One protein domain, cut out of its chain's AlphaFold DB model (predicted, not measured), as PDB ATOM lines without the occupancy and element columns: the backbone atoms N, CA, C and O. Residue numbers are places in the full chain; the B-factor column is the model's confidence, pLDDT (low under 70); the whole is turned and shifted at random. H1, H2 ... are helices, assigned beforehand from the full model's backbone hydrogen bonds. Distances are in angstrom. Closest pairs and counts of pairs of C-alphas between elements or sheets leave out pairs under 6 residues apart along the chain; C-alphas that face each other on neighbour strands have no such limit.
ATOM      1  N   MET A   4     148.014 125.010 165.109       90.38
ATOM      2  CA  MET A   4     146.775 124.498 165.715       90.38
ATOM      3  C   MET A   4     146.883 124.317 167.240       90.38
ATOM      4  O   MET A   4     145.959 124.644 167.978       90.38
ATOM      5  N   LEU A   5     148.022 123.811 167.730       92.25
ATOM      6  CA  LEU A   5     148.218 123.607 169.166       92.25
ATOM      7  C   LEU A   5     148.301 124.954 169.899       92.25
ATOM      8  O   LEU A   5     147.714 125.113 170.962       92.25
ATOM      9  N   LEU A   6     148.995 125.935 169.320       93.62
ATOM     10  CA  LEU A   6     149.175 127.262 169.912       93.62
ATOM     11  C   LEU A   6     147.908 128.123 169.806       93.62
ATOM     12  O   LEU A   6     147.598 128.869 170.726       93.62
ATOM     13  N   GLU A   7     147.152 127.967 168.724       93.38
ATOM     14  CA  GLU A   7     145.841 128.576 168.502       93.38
ATOM     15  C   GLU A   7     144.842 128.118 169.572       93.38
ATOM     16  O   GLU A   7     144.180 128.952 170.188       93.38
ATOM     17  N   SER A   8     144.819 126.816 169.888       93.75
ATOM     18  CA  SER A   8     143.987 126.300 170.983       93.75
ATOM     19  C   SER A   8     144.351 126.914 172.339       93.75
ATOM     20  O   SER A   8     143.468 127.262 173.121       93.75
ATOM     21  N   VAL A   9     145.647 127.102 172.609       94.31
ATOM     22  CA  VAL A   9     146.128 127.726 173.848       94.31
ATOM     23  C   VAL A   9     145.725 129.192 173.906       94.31
ATOM     24  O   VAL A   9     145.154 129.614 174.906       94.31
ATOM     25  N   GLN A  10     145.974 129.951 172.840       93.81
ATOM     26  CA  GLN A  10     145.580 131.353 172.748       93.81
ATOM     27  C   GLN A  10     144.080 131.520 173.023       93.81
ATOM     28  O   GLN A  10     143.711 132.282 173.914       93.81
ATOM     29  N   HIS A  11     143.233 130.753 172.328       93.38
ATOM     30  CA  HIS A  11     141.781 130.833 172.470       93.38
ATOM     31  C   HIS A  11     141.317 130.605 173.916       93.38
ATOM     32  O   HIS A  11     140.581 131.421 174.468       93.38
ATOM     33  N   PHE A  12     141.766 129.521 174.557       94.38
ATOM     34  CA  PHE A  12     141.309 129.184 175.909       94.38
ATOM     35  C   PHE A  12     141.951 130.036 177.006       94.38
ATOM     36  O   PHE A  12     141.313 130.284 178.025       94.38
ATOM     37  N   VAL A  13     143.171 130.542 176.804       93.81
ATOM     38  CA  VAL A  13     143.768 131.509 177.735       93.81
ATOM     39  C   VAL A  13     143.005 132.831 177.690       93.81
ATOM     40  O   VAL A  13     142.668 133.367 178.742       93.81
ATOM     41  N   GLN A  14     142.675 133.332 176.496       94.12
ATOM     42  CA  GLN A  14     141.851 134.535 176.346       94.12
ATOM     43  C   GLN A  14     140.451 134.335 176.944       94.12
ATOM     44  O   GLN A  14     139.948 135.229 177.620       94.12
ATOM     45  N   LEU A  15     139.853 133.155 176.752       94.19
ATOM     46  CA  LEU A  15     138.525 132.830 177.274       94.19
ATOM     47  C   LEU A  15     138.483 132.727 178.809       94.19
ATOM     48  O   LEU A  15     137.543 133.230 179.417       94.19
ATOM     49  N   GLU A  16     139.465 132.075 179.441       93.88
ATOM     50  CA  GLU A  16     139.419 131.769 180.883       93.88
ATOM     51  C   GLU A  16     140.167 132.780 181.760       93.88
ATOM     52  O   GLU A  16     139.799 132.977 182.918       93.88
ATOM     53  N   TYR A  17     141.193 133.447 181.221       93.00
ATOM     54  CA  TYR A  17     142.028 134.405 181.958       93.00
ATOM     55  C   TYR A  17     141.927 135.842 181.423       93.00
ATOM     56  O   TYR A  17     142.417 136.773 182.066       93.00
ATOM     57  N   GLY A  18     141.280 136.045 180.274       94.50
ATOM     58  CA  GLY A  18     141.076 137.357 179.666       94.50
ATOM     59  C   GLY A  18     142.254 137.862 178.825       94.50
ATOM     60  O   GLY A  18     143.406 137.436 178.954       94.50
ATOM     61  N   GLU A  19     141.963 138.845 177.970       93.81
ATOM     62  CA  GLU A  19     142.934 139.450 177.043       93.81
ATOM     63  C   GLU A  19     144.117 140.128 177.746       93.81
ATOM     64  O   GLU A  19     145.244 140.105 177.251       93.81
ATOM     65  N   GLU A  20     143.892 140.720 178.920       93.50
ATOM     66  CA  GLU A  20     144.953 141.398 179.673       93.50
ATOM     67  C   GLU A  20     146.021 140.414 180.168       93.50
ATOM     68  O   GLU A  20     147.217 140.713 180.116       93.50
ATOM     69  N   VAL A  21     145.608 139.220 180.613       93.12
ATOM     70  CA  VAL A  21     146.546 138.156 180.996       93.12
ATOM     71  C   VAL A  21     147.282 137.648 179.764       93.12
ATOM     72  O   VAL A  21     148.504 137.523 179.803       93.12
ATOM     73  N   TRP A  22     146.580 137.440 178.647       94.19
ATOM     74  CA  TRP A  22     147.207 137.009 177.400       94.19
ATOM     75  C   TRP A  22     148.301 137.974 176.917       94.19
ATOM     76  O   TRP A  22     149.421 137.546 176.628       94.19
ATOM     77  N   ARG A  23     148.041 139.290 176.913       91.81
ATOM     78  CA  ARG A  23     149.051 140.294 176.530       91.81
ATOM     79  C   ARG A  23     150.268 140.287 177.458       91.81
ATOM     80  O   ARG A  23     151.398 140.357 176.973       91.81
ATOM     81  N   LYS A  24     150.063 140.153 178.774       92.62
ATOM     82  CA  LYS A  24     151.163 140.025 179.750       92.62
ATOM     83  C   LYS A  24     151.996 138.767 179.501       92.62
ATOM     84  O   LYS A  24     153.222 138.831 179.513       92.62
ATOM     85  N   VAL A  25     151.341 137.644 179.218       93.00
ATOM     86  CA  VAL A  25     151.989 136.359 178.919       93.00
ATOM     87  C   VAL A  25     152.823 136.439 177.641       93.00
ATOM     88  O   VAL A  25     153.957 135.960 177.623       93.00
ATOM     89  N   LEU A  26     152.319 137.082 176.584       92.25
ATOM     90  CA  LEU A  26     153.088 137.306 175.354       92.25
ATOM     91  C   LEU A  26     154.343 138.151 175.607       92.25
ATOM     92  O   LEU A  26     155.424 137.790 175.139       92.25
ATOM     93  N   ALA A  27     154.222 139.220 176.400       91.00
ATOM     94  CA  ALA A  27     155.356 140.065 176.768       91.00
ATOM     95  C   ALA A  27     156.410 139.299 177.592       91.00
ATOM     96  O   ALA A  27     157.595 139.348 177.267       91.00
ATOM     97  N   LEU A  28     155.985 138.545 178.612       91.25
ATOM     98  CA  LEU A  28     156.875 137.767 179.484       91.25
ATOM     99  C   LEU A  28     157.536 136.582 178.772       91.25
ATOM    100  O   LEU A  28     158.692 136.266 179.036       91.25
ATOM    101  N   SER A  29     156.818 135.919 177.864       89.50
ATOM    102  CA  SER A  29     157.337 134.768 177.112       89.50
ATOM    103  C   SER A  29     158.324 135.156 176.004       89.50
ATOM    104  O   SER A  29     158.959 134.276 175.423       89.50
ATOM    105  N   GLY A  30     158.439 136.450 175.675       87.06
ATOM    106  CA  GLY A  30     159.220 136.922 174.529       87.06
ATOM    107  C   GLY A  30     158.660 136.445 173.183       87.06
ATOM    108  O   GLY A  30     159.381 136.417 172.180       87.06
ATOM    109  N   CYS A  31     157.388 136.032 173.144       85.06
ATOM    110  CA  CYS A  31     156.755 135.532 171.933       85.06
ATOM    111  C   CYS A  31     156.485 136.692 170.969       85.06
ATOM    112  O   CYS A  31     155.656 137.560 171.223       85.06
ATOM    113  N   LYS A  32     157.165 136.685 169.817       84.19
ATOM    114  CA  LYS A  32     156.976 137.695 168.759       84.19
ATOM    115  C   LYS A  32     155.674 137.516 167.969       84.19
ATOM    116  O   LYS A  32     155.337 138.367 167.153       84.19
ATOM    117  N   PHE A  33     154.981 136.394 168.159       84.88
ATOM    118  CA  PHE A  33     153.756 136.061 167.441       84.88
ATOM    119  C   PHE A  33     152.540 136.469 168.269       84.88
ATOM    120  O   PHE A  33     152.407 136.050 169.416       84.88
ATOM    121  N   THR A  34     151.655 137.263 167.670       79.25
ATOM    122  CA  THR A  34     150.375 137.690 168.261       79.25
ATOM    123  C   THR A  34     149.198 136.825 167.812       79.25
ATOM    124  O   THR A  34     148.184 136.760 168.504       79.25
ATOM    125  N   VAL A  35     149.335 136.163 166.659       85.31
ATOM    126  CA  VAL A  35     148.329 135.280 166.061       85.31
ATOM    127  C   VAL A  35     149.016 134.010 165.563       85.31
ATOM    128  O   VAL A  35     150.075 134.072 164.924       85.31
ATOM    129  N   PHE A  36     148.410 132.858 165.847       90.38
ATOM    130  CA  PHE A  36     148.876 131.556 165.375       90.38
ATOM    131  C   PHE A  36     148.010 131.044 164.222       90.38
ATOM    132  O   PHE A  36     146.793 130.996 164.327       90.38
ATOM    133  N   ASN A  37     148.651 130.624 163.129       89.06
ATOM    134  CA  ASN A  37     147.983 130.027 161.974       89.06
ATOM    135  C   ASN A  37     148.029 128.500 162.063       89.06
ATOM    136  O   ASN A  37     149.114 127.919 162.154       89.06
ATOM    137  N   THR A  38     146.881 127.837 161.922       87.44
ATOM    138  CA  THR A  38     146.706 126.384 162.093       87.44
ATOM    139  C   THR A  38     147.771 125.532 161.375       87.44
ATOM    140  O   THR A  38     148.382 124.645 161.977       87.44
ATOM    141  N   HIS A  39     148.051 125.828 160.097       87.88
ATOM    142  CA  HIS A  39     148.954 125.048 159.231       87.88
ATOM    143  C   HIS A  39     150.420 125.519 159.248       87.88
ATOM    144  O   HIS A  39     151.283 124.898 158.619       87.88
ATOM    145  N   GLN A  40     150.732 126.595 159.973       91.12
ATOM    146  CA  GLN A  40     152.095 127.105 160.088       91.12
ATOM    147  C   GLN A  40     152.877 126.329 161.157       91.12
ATOM    148  O   GLN A  40     152.323 125.872 162.154       91.12
ATOM    149  N   VAL A  41     154.185 126.152 160.941       91.62
ATOM    150  CA  VAL A  41     155.072 125.487 161.905       91.62
ATOM    151  C   VAL A  41     155.842 126.533 162.701       91.62
ATOM    152  O   VAL A  41     156.518 127.383 162.129       91.62
ATOM    153  N   TYR A  42     155.777 126.407 164.020       92.38
ATOM    154  CA  TYR A  42     156.415 127.278 164.999       92.38
ATOM    155  C   TYR A  42     157.484 126.522 165.810       92.38
ATOM    156  O   TYR A  42     157.425 125.289 165.883       92.38
ATOM    157  N   PRO A  43     158.464 127.206 166.424       91.88
ATOM    158  CA  PRO A  43     159.409 126.588 167.357       91.88
ATOM    159  C   PRO A  43     158.714 125.872 168.525       91.88
ATOM    160  O   PRO A  43     157.746 126.381 169.084       91.88
ATOM    161  N   ASP A  44     159.221 124.698 168.914       87.75
ATOM    162  CA  ASP A  44     158.644 123.910 170.016       87.75
ATOM    163  C   ASP A  44     158.796 124.618 171.383       87.75
ATOM    164  O   ASP A  44     158.004 124.366 172.288       87.75
ATOM    165  N   SER A  45     159.757 125.545 171.511       91.25
ATOM    166  CA  SER A  45     160.007 126.328 172.729       91.25
ATOM    167  C   SER A  45     158.848 127.245 173.122       91.25
ATOM    168  O   SER A  45     158.680 127.508 174.306       91.25
ATOM    169  N   ILE A  46     158.025 127.693 172.165       93.25
ATOM    170  CA  ILE A  46     156.944 128.656 172.432       93.25
ATOM    171  C   ILE A  46     155.940 128.096 173.439       93.25
ATOM    172  O   ILE A  46     155.550 128.808 174.355       93.25
ATOM    173  N   MET A  47     155.562 126.820 173.320       93.31
ATOM    174  CA  MET A  47     154.614 126.197 174.251       93.31
ATOM    175  C   MET A  47     155.143 126.231 175.693       93.31
ATOM    176  O   MET A  47     154.418 126.612 176.608       93.31
ATOM    177  N   ALA A  48     156.425 125.896 175.881       93.44
ATOM    178  CA  ALA A  48     157.069 125.946 177.191       93.44
ATOM    179  C   ALA A  48     157.168 127.389 177.712       93.44
ATOM    180  O   ALA A  48     156.803 127.652 178.853       93.44
ATOM    181  N   SER A  49     157.575 128.345 176.869       94.25
ATOM    182  CA  SER A  49     157.657 129.761 177.245       94.25
ATOM    183  C   SER A  49     156.300 130.344 177.658       94.25
ATOM    184  O   SER A  49     156.234 131.094 178.630       94.25
ATOM    185  N   LEU A  50     155.216 129.984 176.962       94.75
ATOM    186  CA  LEU A  50     153.854 130.397 177.317       94.75
ATOM    187  C   LEU A  50     153.415 129.797 178.658       94.75
ATOM    188  O   LEU A  50     152.886 130.522 179.500       94.75
ATOM    189  N   ALA A  51     153.668 128.504 178.885       95.00
ATOM    190  CA  ALA A  51     153.346 127.848 180.153       95.00
ATOM    191  C   ALA A  51     154.124 128.463 181.328       95.00
ATOM    192  O   ALA A  51     153.537 128.736 182.373       95.00
ATOM    193  N   SER A  52     155.421 128.746 181.158       94.56
ATOM    194  CA  SER A  52     156.233 129.418 182.179       94.56
ATOM    195  C   SER A  52     155.737 130.836 182.476       94.56
ATOM    196  O   SER A  52     155.636 131.220 183.638       94.56
ATOM    197  N   ALA A  53     155.384 131.614 181.449       94.81
ATOM    198  CA  ALA A  53     154.866 132.969 181.630       94.81
ATOM    199  C   ALA A  53     153.498 132.992 182.339       94.81
ATOM    200  O   ALA A  53     153.257 133.851 183.191       94.81
ATOM    201  N   LEU A  54     152.617 132.032 182.039       94.31
ATOM    202  CA  LEU A  54     151.344 131.866 182.745       94.31
ATOM    203  C   LEU A  54     151.539 131.436 184.197       94.31
ATOM    204  O   LEU A  54     150.924 132.024 185.083       94.31
ATOM    205  N   ALA A  55     152.438 130.482 184.450       94.62
ATOM    206  CA  ALA A  55     152.795 130.047 185.798       94.62
ATOM    207  C   ALA A  55     153.223 131.230 186.680       94.62
ATOM    208  O   ALA A  55     152.720 131.388 187.791       94.62
ATOM    209  N   ILE A  56     154.071 132.115 186.140       92.94
ATOM    210  CA  ILE A  56     154.501 133.350 186.813       92.94
ATOM    211  C   ILE A  56     153.324 134.309 187.029       92.94
ATOM    212  O   ILE A  56     153.191 134.891 188.101       92.94
ATOM    213  N   THR A  57     152.461 134.485 186.025       91.12
ATOM    214  CA  THR A  57     151.388 135.493 186.069       91.12
ATOM    215  C   THR A  57     150.242 135.107 187.006       91.12
ATOM    216  O   THR A  57     149.617 135.987 187.594       91.12
ATOM    217  N   THR A  58     149.949 133.813 187.156       89.56
ATOM    218  CA  THR A  58     148.815 133.334 187.966       89.56
ATOM    219  C   THR A  58     149.237 132.602 189.242       89.56
ATOM    220  O   THR A  58     148.380 132.009 189.892       89.56
ATOM    221  N   SER A  59     150.535 132.553 189.559       89.44
ATOM    222  CA  SER A  59     151.092 131.822 190.711       89.44
ATOM    223  C   SER A  59     150.711 130.330 190.772       89.44
ATOM    224  O   SER A  59     150.556 129.770 191.855       89.44
ATOM    225  N   ASN A  60     150.555 129.678 189.615       91.81
ATOM    226  CA  ASN A  60     150.311 128.231 189.504       91.81
ATOM    227  C   ASN A  60     151.560 127.511 188.973       91.81
ATOM    228  O   ASN A  60     152.482 128.146 188.469       91.81
ATOM    229  N   SER A  61     151.597 126.178 189.052       95.12
ATOM    230  CA  SER A  61     152.740 125.410 188.546       95.12
ATOM    231  C   SER A  61     152.774 125.317 187.015       95.12
ATOM    232  O   SER A  61     151.740 125.320 186.338       95.12
ATOM    233  N   TYR A  62     153.983 125.173 186.466       94.69
ATOM    234  CA  TYR A  62     154.216 124.937 185.039       94.69
ATOM    235  C   TYR A  62     153.499 123.668 184.550       94.69
ATOM    236  O   TYR A  62     152.865 123.661 183.495       94.69
ATOM    237  N   GLU A  63     153.543 122.599 185.345       94.94
ATOM    238  CA  GLU A  63     152.915 121.311 185.056       94.94
ATOM    239  C   GLU A  63     151.395 121.437 184.951       94.94
ATOM    240  O   GLU A  63     150.784 120.830 184.067       94.94
ATOM    241  N   SER A  64     150.786 122.253 185.821       94.75
ATOM    242  CA  SER A  64     149.351 122.536 185.791       94.75
ATOM    243  C   SER A  64     148.960 123.212 184.477       94.75
ATOM    244  O   SER A  64     148.014 122.778 183.819       94.75
ATOM    245  N   PHE A  65     149.744 124.195 184.022       95.56
ATOM    246  CA  PHE A  65     149.496 124.860 182.743       95.56
ATOM    247  C   PHE A  65     149.750 123.971 181.531       95.56
ATOM    248  O   PHE A  65     148.980 124.012 180.575       95.56
ATOM    249  N   MET A  66     150.759 123.102 181.574       96.50
ATOM    250  CA  MET A  66     150.957 122.114 180.514       96.50
ATOM    251  C   MET A  66     149.778 121.135 180.433       96.50
ATOM    252  O   MET A  66     149.303 120.853 179.332       96.50
ATOM    253  N   LYS A  67     149.239 120.676 181.574       96.56
ATOM    254  CA  LYS A  67     147.992 119.891 181.602       96.56
ATOM    255  C   LYS A  67     146.810 120.692 181.057       96.56
ATOM    256  O   LYS A  67     146.049 120.167 180.245       96.56
ATOM    257  N   PHE A  68     146.660 121.951 181.466       96.50
ATOM    258  CA  PHE A  68     145.621 122.850 180.964       96.50
ATOM    259  C   PHE A  68     145.689 122.994 179.439       96.50
ATOM    260  O   PHE A  68     144.679 122.796 178.770       96.50
ATOM    261  N   PHE A  69     146.873 123.214 178.868       96.62
ATOM    262  CA  PHE A  69     147.072 123.287 177.418       96.62
ATOM    263  C   PHE A  69     146.664 121.996 176.704       96.62
ATOM    264  O   PHE A  69     146.041 122.049 175.645       96.62
ATOM    265  N   GLY A  70     146.950 120.833 177.296       96.00
ATOM    266  CA  GLY A  70     146.479 119.551 176.770       96.00
ATOM    267  C   GLY A  70     144.951 119.460 176.714       96.00
ATOM    268  O   GLY A  70     144.392 119.014 175.712       96.00
TER     269      GLY A  70
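AT A GLANCE: This is residues 4 to 70 of the 280 residues of the protein "Guanylate cyclase" of Callosobruchus maculatus (UniProt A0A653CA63). H1 and H3 run side by side and the same way, set somewhat apart, with H2 spanning from one to the other on one side and H4 slanting between them on the opposite side. The long link of residues 30 to 44 loops past the end where H1 and H3 begin. The printed part has 67 residues with four named helices, H1, H2, H3 and H4 along the chain, and no named strand; the class is all helix. It is compact, with a radius of gyration of the C-alphas of 10.8 A and spans of 32 by 22 by 21 A.

HOW THE PARTS SIT: H1, residues 4 to 17, touches H2, residues 19 to 29, with its residues 10 to 14 alone; the closest C-alphas, of Gln 14 and Trp 22, are 6.0 A apart, at a steep tilt of 53 degrees. H2 touches H3, residues 45 to 58, at a steep tilt of 58 degrees, opposite ways; the closest C-alphas, of Ser 29 and Ser 49, are 5.0 A apart. H3 touches H4, residues 62 to 70, at a steep tilt of 63 degrees; the closest C-alphas, of Ala 55 and Tyr 62, are 5.4 A apart. The packing of these touching pairs is mostly crossed, with no shallow tilt among them. H1 and H3 are close but not clearly touching, at a shallow tilt of 8 degrees, the same way; the closest C-alphas, of Leu 6 and Met 47, are 7.0 A apart. H1 and H4 are close but not clearly touching, at 68 degrees, a steep tilt only just short of about perpendicular; the closest C-alphas, of Val 9 and Phe 69, are 5.8 A apart. H2 and H4 are apart. In H1, H2, H3 and H4 every O i to N i+4 pair is within hydrogen-bond range.

IN THESE COORDINATES: H1 begins at C-alpha 4 (146.775, 124.498, 165.715) and is 19.6 A long; H2 is 15.1 A. H3 begins at C-alpha 45 (160.007, 126.328, 172.729) and is 20.2 A long. H4, 12.5 A, ends at C-alpha 70 (146.479, 119.551, 176.770).

THE WHOLE: The C-alphas farthest apart, of His 39 and Ser 59, are 32.3 A apart. The printed part has no cut. The links H1 to H2 and H3 to H4 are tight; H2 to H3 is long. The mean pLDDT of the printed part is 92.2, and no printed residue is under 70.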